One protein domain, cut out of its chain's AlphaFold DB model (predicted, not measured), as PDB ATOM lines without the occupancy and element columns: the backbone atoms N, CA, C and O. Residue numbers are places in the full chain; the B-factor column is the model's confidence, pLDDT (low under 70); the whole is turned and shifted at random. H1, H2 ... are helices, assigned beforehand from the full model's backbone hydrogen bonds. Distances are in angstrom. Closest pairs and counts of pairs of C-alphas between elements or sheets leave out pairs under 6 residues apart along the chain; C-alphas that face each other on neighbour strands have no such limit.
ATOM      1  N   ASN A  18     171.863 315.376 247.765       94.62
ATOM      2  CA  ASN A  18     170.507 314.845 247.930       94.62
ATOM      3  C   ASN A  18     170.530 313.564 248.771       94.62
ATOM      4  O   ASN A  18     169.694 313.365 249.653       94.62
ATOM      5  N   LYS A  19     171.529 312.710 248.526       94.06
ATOM      6  CA  LYS A  19     171.771 311.509 249.326       94.06
ATOM      7  C   LYS A  19     172.084 311.860 250.780       94.06
ATOM      8  O   LYS A  19     171.485 311.278 251.679       94.06
ATOM      9  N   HIS A  20     172.973 312.826 251.006       94.75
ATOM     10  CA  HIS A  20     173.339 313.264 252.352       94.75
ATOM     11  C   HIS A  20     172.136 313.815 253.135       94.75
ATOM     12  O   HIS A  20     171.920 313.432 254.285       94.75
ATOM     13  N   GLU A  21     171.319 314.669 252.513       95.94
ATOM     14  CA  GLU A  21     170.110 315.221 253.136       95.94
ATOM     15  C   GLU A  21     169.112 314.120 253.529       95.94
ATOM     16  O   GLU A  21     168.578 314.134 254.641       95.94
ATOM     17  N   LEU A  22     168.911 313.123 252.661       96.81
ATOM     18  CA  LEU A  22     168.052 311.975 252.952       96.81
ATOM     19  C   LEU A  22     168.599 311.122 254.108       96.81
ATOM     20  O   LEU A  22     167.842 310.736 254.997       96.81
ATOM     21  N   GLU A  23     169.902 310.837 254.125       96.44
ATOM     22  CA  GLU A  23     170.548 310.076 255.201       96.44
ATOM     23  C   GLU A  23     170.398 310.781 256.558       96.44
ATOM     24  O   GLU A  23     170.008 310.150 257.543       96.44
ATOM     25  N   MET A  24     170.622 312.099 256.609       96.62
ATOM     26  CA  MET A  24     170.440 312.889 257.834       96.62
ATOM     27  C   MET A  24     168.975 312.930 258.285       96.62
ATOM     28  O   MET A  24     168.686 312.821 259.481       96.62
ATOM     29  N   TYR A  25     168.030 313.024 257.347       97.06
ATOM     30  CA  TYR A  25     166.602 312.933 257.651       97.06
ATOM     31  C   TYR A  25     166.229 311.575 258.267       97.06
ATOM     32  O   TYR A  25     165.512 311.518 259.266       97.06
ATOM     33  N   LEU A  26     166.735 310.468 257.717       98.12
ATOM     34  CA  LEU A  26     166.461 309.131 258.248       98.12
ATOM     35  C   LEU A  26     167.026 308.951 259.661       98.12
ATOM     36  O   LEU A  26     166.326 308.427 260.532       98.12
ATOM     37  N   ILE A  27     168.252 309.423 259.907       97.50
ATOM     38  CA  ILE A  27     168.867 309.404 261.239       97.50
ATOM     39  C   ILE A  27     168.011 310.204 262.219       97.50
ATOM     40  O   ILE A  27     167.632 309.678 263.264       97.50
ATOM     41  N   THR A  28     167.650 311.442 261.884       97.38
ATOM     42  CA  THR A  28     166.888 312.302 262.803       97.38
ATOM     43  C   THR A  28     165.470 311.793 263.074       97.38
ATOM     44  O   THR A  28     164.934 311.951 264.174       97.38
ATOM     45  N   LYS A  29     164.871 311.094 262.104       97.69
ATOM     46  CA  LYS A  29     163.552 310.476 262.246       97.69
ATOM     47  C   LYS A  29     163.569 309.249 263.159       97.69
ATOM     48  O   LYS A  29     162.768 309.170 264.095       97.69
ATOM     49  N   TYR A  30     164.464 308.296 262.898       97.56
ATOM     50  CA  TYR A  30     164.389 306.958 263.499       97.56
ATOM     51  C   TYR A  30     165.391 306.706 264.625       97.56
ATOM     52  O   TYR A  30     165.144 305.839 265.461       97.56
ATOM     53  N   SER A  31     166.487 307.462 264.695       97.38
ATOM     54  CA  SER A  31     167.451 307.329 265.789       97.38
ATOM     55  C   SER A  31     166.975 308.053 267.064       97.38
ATOM     56  O   SER A  31     166.000 308.819 267.032       97.38
ATOM     57  N   PRO A  32     167.665 307.853 268.201       97.12
ATOM     58  CA  PRO A  32     167.445 308.630 269.420       97.12
ATOM     59  C   PRO A  32     167.748 310.134 269.286       97.12
ATOM     60  O   PRO A  32     167.320 310.908 270.138       97.12
ATOM     61  N   PHE A  33     168.446 310.569 268.234       97.19
ATOM     62  CA  PHE A  33     168.829 311.969 268.023       97.19
ATOM     63  C   PHE A  33     167.808 312.648 267.121       97.19
ATOM     64  O   PHE A  33     167.757 312.355 265.934       97.19
ATOM     65  N   LYS A  34     166.970 313.533 267.671       95.25
ATOM     66  CA  LYS A  34     165.853 314.145 266.922       95.25
ATOM     67  C   LYS A  34     166.236 315.394 266.140       95.25
ATOM     68  O   LYS A  34     165.498 315.805 265.249       95.25
ATOM     69  N   THR A  35     167.387 315.976 266.452       96.75
ATOM     70  CA  THR A  35     167.924 317.148 265.766       96.75
ATOM     71  C   THR A  35     169.320 316.851 265.233       96.75
ATOM     72  O   THR A  35     170.027 315.975 265.737       96.75
ATOM     73  N   ILE A  36     169.715 317.601 264.204       94.81
ATOM     74  CA  ILE A  36     171.071 317.543 263.649       94.81
ATOM     75  C   ILE A  36     172.098 317.909 264.731       94.81
ATOM     76  O   ILE A  36     173.117 317.235 264.866       94.81
ATOM     77  N   ASP A  37     171.793 318.911 265.556       96.12
ATOM     78  CA  ASP A  37     172.669 319.349 266.641       96.12
ATOM     79  C   ASP A  37     172.891 318.243 267.683       96.12
ATOM     80  O   ASP A  37     174.022 318.005 268.102       96.12
ATOM     81  N   ASP A  38     171.841 317.522 268.083       95.81
ATOM     82  CA  ASP A  38     171.963 316.435 269.064       95.81
ATOM     83  C   ASP A  38     172.733 315.229 268.522       95.81
ATOM     84  O   ASP A  38     173.455 314.567 269.275       95.81
ATOM     85  N   PHE A  39     172.617 314.968 267.217       96.06
ATOM     86  CA  PHE A  39     173.423 313.963 266.533       96.06
ATOM     87  C   PHE A  39     174.902 314.370 266.507       96.06
ATOM     88  O   PHE A  39     175.766 313.579 266.887       96.06
ATOM     89  N   PHE A  40     175.214 315.619 266.144       95.31
ATOM     90  CA  PHE A  40     176.604 316.074 266.081       95.31
ATOM     91  C   PHE A  40     177.285 316.157 267.450       95.31
ATOM     92  O   PHE A  40     178.479 315.870 267.547       95.31
ATOM     93  N   LYS A  41     176.538 316.431 268.529       96.25
ATOM     94  CA  LYS A  41     177.065 316.362 269.905       96.25
ATOM     95  C   LYS A  41     177.640 314.986 270.264       96.25
ATOM     96  O   LYS A  41     178.521 314.916 271.117       96.25
ATOM     97  N   GLN A  42     177.207 313.900 269.613       96.00
ATOM     98  CA  GLN A  42     177.754 312.563 269.875       96.00
ATOM     99  C   GLN A  42     179.225 312.439 269.459       96.00
ATOM    100  O   GLN A  42     179.990 311.736 270.115       96.00
ATOM    101  N   PHE A  43     179.662 313.165 268.424       95.38
ATOM    102  CA  PHE A  43     181.070 313.166 268.013       95.38
ATOM    103  C   PHE A  43     181.972 313.844 269.043       95.38
ATOM    104  O   PHE A  43     183.119 313.438 269.201       95.38
ATOM    105  N   SER A  44     181.453 314.811 269.805       94.25
ATOM    106  CA  SER A  44     182.202 315.469 270.883       94.25
ATOM    107  C   SER A  44     182.571 314.522 272.031       94.25
ATOM    108  O   SER A  44     183.448 314.844 272.829       94.25
ATOM    109  N   LEU A  45     181.933 313.349 272.125       95.19
ATOM    110  CA  LEU A  45     182.289 312.315 273.100       95.19
ATOM    111  C   LEU A  45     183.586 311.578 272.725       95.19
ATOM    112  O   LEU A  45     184.238 310.999 273.597       95.19
ATOM    113  N   ILE A  46     183.993 311.621 271.452       96.94
ATOM    114  CA  ILE A  46     185.258 311.060 270.974       96.94
ATOM    115  C   ILE A  46     186.355 312.098 271.232       96.94
ATOM    116  O   ILE A  46     186.492 313.081 270.513       96.94
ATOM    117  N   LYS A  47     187.131 311.893 272.301       94.44
ATOM    118  CA  LYS A  47     188.137 312.866 272.773       94.44
ATOM    119  C   LYS A  47     189.419 312.904 271.931       94.44
ATOM    120  O   LYS A  47     190.210 313.833 272.062       94.44
ATOM    121  N   SER A  48     189.658 311.873 271.129       95.38
ATOM    122  CA  SER A  48     190.818 311.739 270.246       95.38
ATOM    123  C   SER A  48     190.517 312.256 268.838       95.38
ATOM    124  O   SER A  48     189.364 312.427 268.456       95.38
ATOM    125  N   ALA A  49     191.563 312.454 268.027       93.88
ATOM    126  CA  ALA A  49     191.422 312.860 266.623       93.88
ATOM    127  C   ALA A  49     190.627 311.849 265.768       93.88
ATOM    128  O   ALA A  49     190.091 312.203 264.721       93.88
ATOM    129  N   SER A  50     190.559 310.588 266.203       95.75
ATOM    130  CA  SER A  50     189.770 309.528 265.581       95.75
ATOM    131  C   SER A  50     189.268 308.534 266.629       95.75
ATOM    132  O   SER A  50     189.867 308.378 267.696       95.75
ATOM    133  N   GLY A  51     188.159 307.862 266.331       95.75
ATOM    134  CA  GLY A  51     187.551 306.852 267.194       95.75
ATOM    135  C   GLY A  51     186.177 306.430 266.682       95.75
ATOM    136  O   GLY A  51     185.679 306.981 265.699       95.75
ATOM    137  N   THR A  52     185.562 305.471 267.369       96.31
ATOM    138  CA  THR A  52     184.228 304.957 267.040       96.31
ATOM    139  C   THR A  52     183.381 304.924 268.301       96.31
ATOM    140  O   THR A  52     183.787 304.340 269.303       96.31
ATOM    141  N   LEU A  53     182.192 305.524 268.241       96.62
ATOM    142  CA  LEU A  53     181.177 305.439 269.286       96.62
ATOM    143  C   LEU A  53     180.021 304.570 268.782       96.62
ATOM    144  O   LEU A  53     179.442 304.861 267.737       96.62
ATOM    145  N   ILE A  54     179.688 303.514 269.525       96.44
ATOM    146  CA  ILE A  54     178.555 302.632 269.220       96.44
ATOM    147  C   ILE A  54     177.450 302.909 270.234       96.44
ATOM    148  O   ILE A  54     177.680 302.846 271.439       96.44
ATOM    149  N   ILE A  55     176.248 303.206 269.738       95.75
ATOM    150  CA  ILE A  55     175.077 303.512 270.562       95.75
ATOM    151  C   ILE A  55     174.016 302.458 270.277       95.75
ATOM    152  O   ILE A  55     173.426 302.434 269.197       95.75
ATOM    153  N   LEU A  56     173.792 301.575 271.249       94.81
ATOM    154  CA  LEU A  56     172.746 300.562 271.195       94.81
ATOM    155  C   LEU A  56     171.496 301.102 271.891       94.81
ATOM    156  O   LEU A  56     171.561 301.592 273.016       94.81
ATOM    157  N   TYR A  57     170.357 301.010 271.215       95.50
ATOM    158  CA  TYR A  57     169.050 301.418 271.725       95.50
ATOM    159  C   TYR A  57     167.998 300.390 271.305       95.50
ATOM    160  O   TYR A  57     168.294 299.490 270.521       95.50
ATOM    161  N   ASN A  58     166.781 300.505 271.848       95.00
ATOM    162  CA  ASN A  58     165.744 299.471 271.747       95.00
ATOM    163  C   ASN A  58     166.244 298.120 272.276       95.00
ATOM    164  O   ASN A  58     166.187 297.100 271.590       95.00
ATOM    165  N   LEU A  59     166.786 298.138 273.498       92.94
ATOM    166  CA  LEU A  59     167.262 296.930 274.163       92.94
ATOM    167  C   LEU A  59     166.129 295.912 274.293       92.94
ATOM    168  O   LEU A  59     164.965 296.275 274.478       92.94
ATOM    169  N   LYS A  60     166.493 294.632 274.222       89.62
ATOM    170  CA  LYS A  60     165.552 293.542 274.441       89.62
ATOM    171  C   LYS A  60     164.947 293.655 275.840       89.62
ATOM    172  O   LYS A  60     165.639 293.973 276.812       89.62
ATOM    173  N   LEU A  61     163.646 293.410 275.907       89.44
ATOM    174  CA  LEU A  61     162.887 293.396 277.145       89.44
ATOM    175  C   LEU A  61     162.605 291.947 277.542       89.44
ATOM    176  O   LEU A  61     162.406 291.082 276.688       89.44
ATOM    177  N   SER A  62     162.595 291.709 278.845       85.12
ATOM    178  CA  SER A  62     162.082 290.491 279.463       85.12
ATOM    179  C   SER A  62     160.554 290.422 279.362       85.12
ATOM    180  O   SER A  62     159.892 291.405 279.023       85.12
ATOM    181  N   ASP A  63     159.975 289.285 279.755       84.25
ATOM    182  CA  ASP A  63     158.517 289.088 279.813       84.25
ATOM    183  C   ASP A  63     157.810 290.083 280.752       84.25
ATOM    184  O   ASP A  63     156.606 290.304 280.654       84.25
ATOM    185  N   CYS A  64     158.557 290.702 281.669       84.38
ATOM    186  CA  CYS A  64     158.053 291.735 282.569       84.38
ATOM    187  C   CYS A  64     158.116 293.152 281.969       84.38
ATOM    188  O   CYS A  64     157.759 294.103 282.655       84.38
ATOM    189  N   GLY A  65     158.592 293.309 280.729       88.12
ATOM    190  CA  GLY A  65     158.762 294.608 280.071       88.12
ATOM    191  C   GLY A  65     160.008 295.389 280.504       88.12
ATOM    192  O   GLY A  65     160.224 296.500 280.031       88.12
ATOM    193  N   GLU A  66     160.845 294.815 281.371       89.31
ATOM    194  CA  GLU A  66     162.096 295.429 281.835       89.31
ATOM    195  C   GLU A  66     163.286 294.996 280.962       89.31
ATOM    196  O   GLU A  66     163.283 293.856 280.483       89.31
ATOM    197  N   PRO A  67     164.317 295.842 280.767       90.88
ATOM    198  CA  PRO A  67     165.512 295.481 280.003       90.88
ATOM    199  C   PRO A  67     166.217 294.238 280.556       90.88
ATOM    200  O   PRO A  67     166.311 294.061 281.768       90.88
ATOM    201  N   GLU A  68     166.794 293.407 279.681       90.56
ATOM    202  CA  GLU A  68     167.545 292.218 280.131       90.56
ATOM    203  C   GLU A  68     168.809 292.566 280.938       90.56
ATOM    204  O   GLU A  68     169.321 291.730 281.685       90.56
ATOM    205  N   LEU A  69     169.302 293.796 280.774       91.31
ATOM    206  CA  LEU A  69     170.483 294.332 281.438       91.31
ATOM    207  C   LEU A  69     170.074 295.259 282.588       91.31
ATOM    208  O   LEU A  69     169.368 296.250 282.397       91.31
ATOM    209  N   ASN A  70     170.575 294.964 283.779       89.25
ATOM    210  CA  ASN A  70     170.404 295.756 284.984       89.25
ATOM    211  C   ASN A  70     171.633 296.646 285.214       89.25
ATOM    212  O   ASN A  70     172.654 296.198 285.728       89.25
ATOM    213  N   ILE A  71     171.482 297.927 284.876       92.19
ATOM    214  CA  ILE A  71     172.484 298.990 285.080       92.19
ATOM    215  C   ILE A  71     172.208 299.851 286.327       92.19
ATOM    216  O   ILE A  71     172.834 300.887 286.521       92.19
ATOM    217  N   LYS A  72     171.189 299.497 287.127       90.94
ATOM    218  CA  LYS A  72     170.713 300.315 288.260       90.94
ATOM    219  C   LYS A  72     171.238 299.832 289.612       90.94
ATOM    220  O   LYS A  72     171.285 300.619 290.548       90.94
ATOM    221  N   THR A  73     171.547 298.541 289.738       91.75
ATOM    222  CA  THR A  73     171.941 297.932 291.025       91.75
ATOM    223  C   THR A  73     173.385 298.238 291.395       91.75
ATOM    224  O   THR A  73     173.644 298.598 292.539       91.75
ATOM    225  N   ASP A  74     174.297 298.128 290.433       92.50
ATOM    226  CA  ASP A  74     175.687 298.544 290.582       92.50
ATOM    227  C   ASP A  74     175.983 299.607 289.511       92.50
ATOM    228  O   ASP A  74     175.873 299.303 288.324       92.50
ATOM    229  N   PRO A  75     176.310 300.858 289.885       94.31
ATOM    230  CA  PRO A  75     176.600 301.916 288.918       94.31
ATOM    231  C   PRO A  75     177.917 301.705 288.152       94.31
ATOM    232  O   PRO A  75     178.175 302.438 287.196       94.31
ATOM    233  N   TYR A  76     178.751 300.747 288.563       95.81
ATOM    234  CA  TYR A  76     180.027 300.426 287.928       95.81
ATOM    235  C   TYR A  76     180.000 299.108 287.142       95.81
ATOM    236  O   TYR A  76     181.030 298.741 286.572       95.81
ATOM    237  N   ASP A  77     178.855 298.417 287.073       94.06
ATOM    238  CA  ASP A  77     178.719 297.132 286.379       94.06
ATOM    239  C   ASP A  77     177.437 297.046 285.529       94.06
ATOM    240  O   ASP A  77     176.454 297.758 285.740       94.06
ATOM    241  N   ILE A  78     177.445 296.150 284.542       93.38
ATOM    242  CA  ILE A  78     176.283 295.803 283.723       93.38
ATOM    243  C   ILE A  78     175.909 294.362 284.046       93.38
ATOM    244  O   ILE A  78     176.475 293.406 283.516       93.38
ATOM    245  N   LEU A  79     174.912 294.207 284.910       90.62
ATOM    246  CA  LEU A  79     174.455 292.898 285.352       90.62
ATOM    247  C   LEU A  79     173.369 292.361 284.423       90.62
ATOM    248  O   LEU A  79     172.597 293.109 283.830       90.62
ATOM    249  N   ILE A  80     173.245 291.041 284.349       87.00
ATOM    250  CA  ILE A  80     172.046 290.416 283.788       87.00
ATOM    251  C   ILE A  80     170.939 290.533 284.833       87.00
ATOM    252  O   ILE A  80     171.165 290.195 286.000       87.00
ATOM    253  N   ASP A  81     169.742 290.974 284.439       81.06
ATOM    254  CA  ASP A  81     168.615 290.969 285.364       81.06
ATOM    255  C   ASP A  81     168.381 289.537 285.868       81.06
ATOM    256  O   ASP A  81     168.124 288.598 285.114       81.06
ATOM    257  N   SER A  82     168.482 289.371 287.186       68.12
ATOM    258  CA  SER A  82     168.268 288.113 287.893       68.12
ATOM    259  C   SER A  82     166.924 287.453 287.568       68.12
ATOM    260  O   SER A  82     166.857 286.224 287.526       68.12
ATOM    261  N   LYS A  83     165.882 288.234 287.250       66.81
ATOM    262  CA  LYS A  83     164.590 287.707 286.779       66.81
ATOM    263  C   LYS A  83     164.697 287.020 285.418       66.81
ATOM    264  O   LYS A  83     163.963 286.067 285.155       66.81
ATOM    265  N   ASN A  84     165.650 287.465 284.604       59.16
ATOM    266  CA  ASN A  84     165.969 286.953 283.279       59.16
ATOM    267  C   ASN A  84     167.036 285.844 283.297       59.16
ATOM    268  O   ASN A  84     167.224 285.147 282.302       59.16
ATOM    269  N   ARG A  85     167.687 285.588 284.447       60.81
ATOM    270  CA  ARG A  85     168.636 284.467 284.599       60.81
ATOM    271  C   ARG A  85     168.006 283.091 284.400       60.81
ATOM    272  O   ARG A  85     168.734 282.148 284.112       60.81
ATOM    273  N   ARG A  86     166.680 282.959 284.509       57.47
ATOM    274  CA  ARG A  86     165.987 281.690 284.231       57.47
ATOM    275  C   ARG A  86     166.083 281.276 282.759       57.47
ATOM    276  O   ARG A  86     166.111 280.087 282.500       57.47
ATOM    277  N   ASN A  87     166.226 282.216 281.825       54.81
ATOM    278  CA  ASN A  87     166.285 281.905 280.391       54.81
ATOM    279  C   ASN A  87     167.708 281.614 279.881       54.81
ATOM    280  O   ASN A  87     167.869 281.196 278.745       54.81
ATOM    281  N   LEU A  88     168.746 281.823 280.700       54.56
ATOM    282  CA  LEU A  88     170.151 281.615 280.304       54.56
ATOM    283  C   LEU A  88     170.720 280.255 280.732       54.56
ATOM    284  O   LEU A  88     171.813 279.891 280.311       54.56
ATOM    285  N   PHE A  89     170.000 279.515 281.578       53.72
ATOM    286  CA  PHE A  89     170.424 278.203 282.085       53.72
ATOM    287  C   PHE A  89     169.388 277.100 281.841       53.72
ATOM    288  O   PHE A  89     169.517 276.010 282.395       53.72
ATOM    289  N   ILE A  90     168.365 277.369 281.024       51.59
ATOM    290  CA  ILE A  90     167.371 276.377 280.607       51.59
ATOM    291  C   ILE A  90     167.557 276.137 279.111       51.59
ATOM    292  O   ILE A  90     166.726 276.505 278.303       51.59
ATOM    293  N   ASP A  91     168.696 275.540 278.783       51.75
ATOM    294  CA  ASP A  91     168.923 274.762 277.565       51.75
ATOM    295  C   ASP A  91     169.781 273.556 277.983       51.75
ATOM    296  O   ASP A  91     170.955 273.438 277.652       51.75
ATOM    297  N   ASP A  92     169.225 272.717 278.859       53.72
ATOM    298  CA  ASP A  92     169.676 271.339 279.092       53.72
ATOM    299  C   ASP A  92     168.603 270.640 279.947       53.72
ATOM    300  O   ASP A  92     168.743 270.463 281.163       53.72
ATOM    301  N   ASP A  93     167.512 270.220 279.299       57.62
ATOM    302  CA  ASP A  93     166.383 269.452 279.868       57.62
ATOM    303  C   ASP A  93     166.782 268.046 280.386       57.62
ATOM    304  O   ASP A  93     165.967 267.154 280.570       57.62
ATOM    305  N   ASN A  94     168.071 267.820 280.643       51.78
ATOM    306  CA  ASN A  94     168.580 266.608 281.276       51.78
ATOM    307  C   ASN A  94     169.591 266.866 282.403       51.78
ATOM    308  O   ASN A  94     170.001 265.908 283.058       51.78
ATOM    309  N   ARG A  95     169.999 268.118 282.689       52.09
ATOM    310  CA  ARG A  95     170.977 268.399 283.767       52.09
ATOM    311  C   ARG A  95     170.385 268.875 285.091       52.09
ATOM    312  O   ARG A  95     171.036 268.741 286.126       52.09
ATOM    313  N   THR A  96     169.153 269.364 285.121       52.62
ATOM    314  CA  THR A  96     168.521 269.850 286.364       52.62
ATOM    315  C   THR A  96     168.135 268.711 287.319       52.62
ATOM    316  O   THR A  96     168.273 268.848 288.541       52.62
ATOM    317  N   HIS A  97     167.752 267.547 286.788       51.97
ATOM    318  CA  HIS A  97     167.401 266.371 287.595       51.97
ATOM    319  C   HIS A  97     168.621 265.727 288.279       51.97
ATOM    320  O   HIS A  97     168.552 265.309 289.441       51.97
ATOM    321  N   ILE A  98     169.771 265.694 287.595       56.97
ATOM    322  CA  ILE A  98     171.008 265.102 288.133       56.97
ATOM    323  C   ILE A  98     171.644 265.987 289.204       56.97
ATOM    324  O   ILE A  98     172.047 265.468 290.244       56.97
ATOM    325  N   TRP A  99     171.692 267.311 289.022       57.31
ATOM    326  CA  TRP A  99     172.281 268.190 290.040       57.31
ATOM    327  C   TRP A  99     171.467 268.225 291.336       57.31
ATOM    328  O   TRP A  99     172.057 268.186 292.415       57.31
ATOM    329  N   SER A 100     170.135 268.188 291.244       60.12
ATOM    330  CA  SER A 100     169.260 268.060 292.419       60.12
ATOM    331  C   SER A 100     169.507 266.743 293.167       60.12
ATOM    332  O   SER A 100     169.628 266.731 294.392       60.12
ATOM    333  N   SER A 101     169.684 265.644 292.426       64.12
ATOM    334  CA  SER A 101     169.977 264.322 292.997       64.12
ATOM    335  C   SER A 101     171.366 264.261 293.651       64.12
ATOM    336  O   SER A 101     171.518 263.707 294.739       64.12
ATOM    337  N   ILE A 102     172.383 264.884 293.040       69.50
ATOM    338  CA  ILE A 102     173.750 264.954 293.588       69.50
ATOM    339  C   ILE A 102     173.793 265.804 294.863       69.50
ATOM    340  O   ILE A 102     174.451 265.422 295.835       69.50
ATOM    341  N   LEU A 103     173.113 266.954 294.879       68.00
ATOM    342  CA  LEU A 103     173.053 267.820 296.058       68.00
ATOM    343  C   LEU A 103     172.330 267.128 297.221       68.00
ATOM    344  O   LEU A 103     172.829 267.165 298.348       68.00
ATOM    345  N   LEU A 104     171.230 266.417 296.945       67.75
ATOM    346  CA  LEU A 104     170.512 265.633 297.951       67.75
ATOM    347  C   LEU A 104     171.375 264.491 298.515       67.75
ATOM    348  O   LEU A 104     171.446 264.316 299.731       67.75
ATOM    349  N   TYR A 105     172.097 263.762 297.657       68.69
ATOM    350  CA  TYR A 105     172.994 262.685 298.087       68.69
ATOM    351  C   TYR A 105     174.150 263.195 298.962       68.69
ATOM    352  O   TYR A 105     174.507 262.572 299.965       68.69
ATOM    353  N   LYS A 106     174.733 264.356 298.630       69.38
ATOM    354  CA  LYS A 106     175.776 264.985 299.459       69.38
ATOM    355  C   LYS A 106     175.239 265.410 300.826       69.38
ATOM    356  O   LYS A 106     175.917 265.192 301.829       69.38
ATOM    357  N   TYR A 107     174.029 265.966 300.880       72.06
ATOM    358  CA  TYR A 107     173.395 266.367 302.134       72.06
ATOM    359  C   TYR A 107     173.129 265.164 303.050       72.06
ATOM    360  O   TYR A 107     173.551 265.165 304.205       72.06
ATOM    361  N   GLN A 108     172.541 264.091 302.514       66.38
ATOM    362  CA  GLN A 108     172.274 262.868 303.278       66.38
ATOM    363  C   GLN A 108     173.559 262.209 303.798       66.38
ATOM    364  O   GLN A 108     173.624 261.827 304.961       66.38
ATOM    365  N   ASN A 109     174.624 262.144 302.992       69.44
ATOM    366  CA  ASN A 109     175.909 261.613 303.467       69.44
ATOM    367  C   ASN A 109     176.581 262.488 304.526       69.44
ATOM    368  O   ASN A 109     177.312 261.974 305.370       69.44
ATOM    369  N   THR A 110     176.351 263.800 304.482       69.56
ATOM    370  CA  THR A 110     176.875 264.718 305.496       69.56
ATOM    371  C   THR A 110     176.166 264.501 306.831       69.56
ATOM    372  O   THR A 110     176.837 264.410 307.853       69.56
ATOM    373  N   LEU A 111     174.842 264.303 306.814       61.81
ATOM    374  CA  LEU A 111     174.066 263.946 308.006       61.81
ATOM    375  C   LEU A 111     174.432 262.556 308.550       61.81
ATOM    376  O   LEU A 111     174.543 262.377 309.757       61.81
ATOM    377  N   ASN A 112     174.682 261.579 307.678       59.00
ATOM    378  CA  ASN A 112     175.009 260.216 308.109       59.00
ATOM    379  C   ASN A 112     176.419 260.099 308.721       59.00
ATOM    380  O   ASN A 112     176.655 259.225 309.554       59.00
ATOM    381  N   LYS A 113     177.353 260.988 308.349       56.09
ATOM    382  CA  LYS A 113     178.701 261.045 308.943       56.09
ATOM    383  C   LYS A 113     178.721 261.635 310.353       56.09
ATOM    384  O   LYS A 113     179.617 261.302 311.117       56.09
ATOM    385  N   THR A 114     177.756 262.479 310.711       53.69
ATOM    386  CA  THR A 114     177.681 263.077 312.056       53.69
ATOM    387  C   THR A 114     177.014 262.173 313.093       53.69
ATOM    388  O   THR A 114     177.094 262.463 314.277       53.69
ATOM    389  N   SER A 115     176.392 261.068 312.668       52.03
ATOM    390  CA  SER A 115     175.656 260.141 313.545       52.03
ATOM    391  C   SER A 115     176.462 258.910 313.983       52.03
ATOM    392  O   SER A 115     175.912 258.031 314.634       52.03
TER     393      SER A 115
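AT A GLANCE: This is residues 18 to 115 of the 118 residues of the protein "Hypothetical protein" of Rotaria sp. Silwood1 (UniProt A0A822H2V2). With little regular structure, this is a drawn-out chain: residues 89 to 115, with H3, stick out as an arm at one end, H1 and H2 form a corner at the other, and unnamed loops run between. The printed part has 98 residues with three named helices, H1, H2, H3, and no named strand; it is all helix by class, though under half of the residues are in named elements. It is extended, radius of gyration of the C-alphas 24.7 A, spanning 83 by 29 by 22 A.

HOW THE PARTS SIT: H3, residues 96 to 114, stands free. It is apart from H1, residues 18 to 30, and from H2, residues 36 to 40. H1, with residues 24 to 28 alone, only just touches H2, with 3 pairs of C-alphas within 8 A; the closest C-alphas, of Thr 28 and Ile 36, are 6.8 A apart. Residues 69 to 70 pair antiparallel with residues 79 to 80. Every O i to N i+4 pair is within hydrogen-bond range in H1 and H2, and 14 of 15 in H3.

IN THESE COORDINATES: H3 measures 28.1 A and ends at C-alpha 114 (177.681, 263.077, 312.056). H1 begins at C-alpha 18 (170.507, 314.845, 247.930) and measures 18.5 A; H2 measures 6.2 A.

THE WHOLE: The two farthest C-alphas, of Asn 18 and Ser 115, are 85.6 A apart. The printed part has no cut. H1 to H2 is a tight link; H2 to H3 is long, 55 residues. The model's pLDDT is under 70 in residues 82 to 106 and 108 to 115.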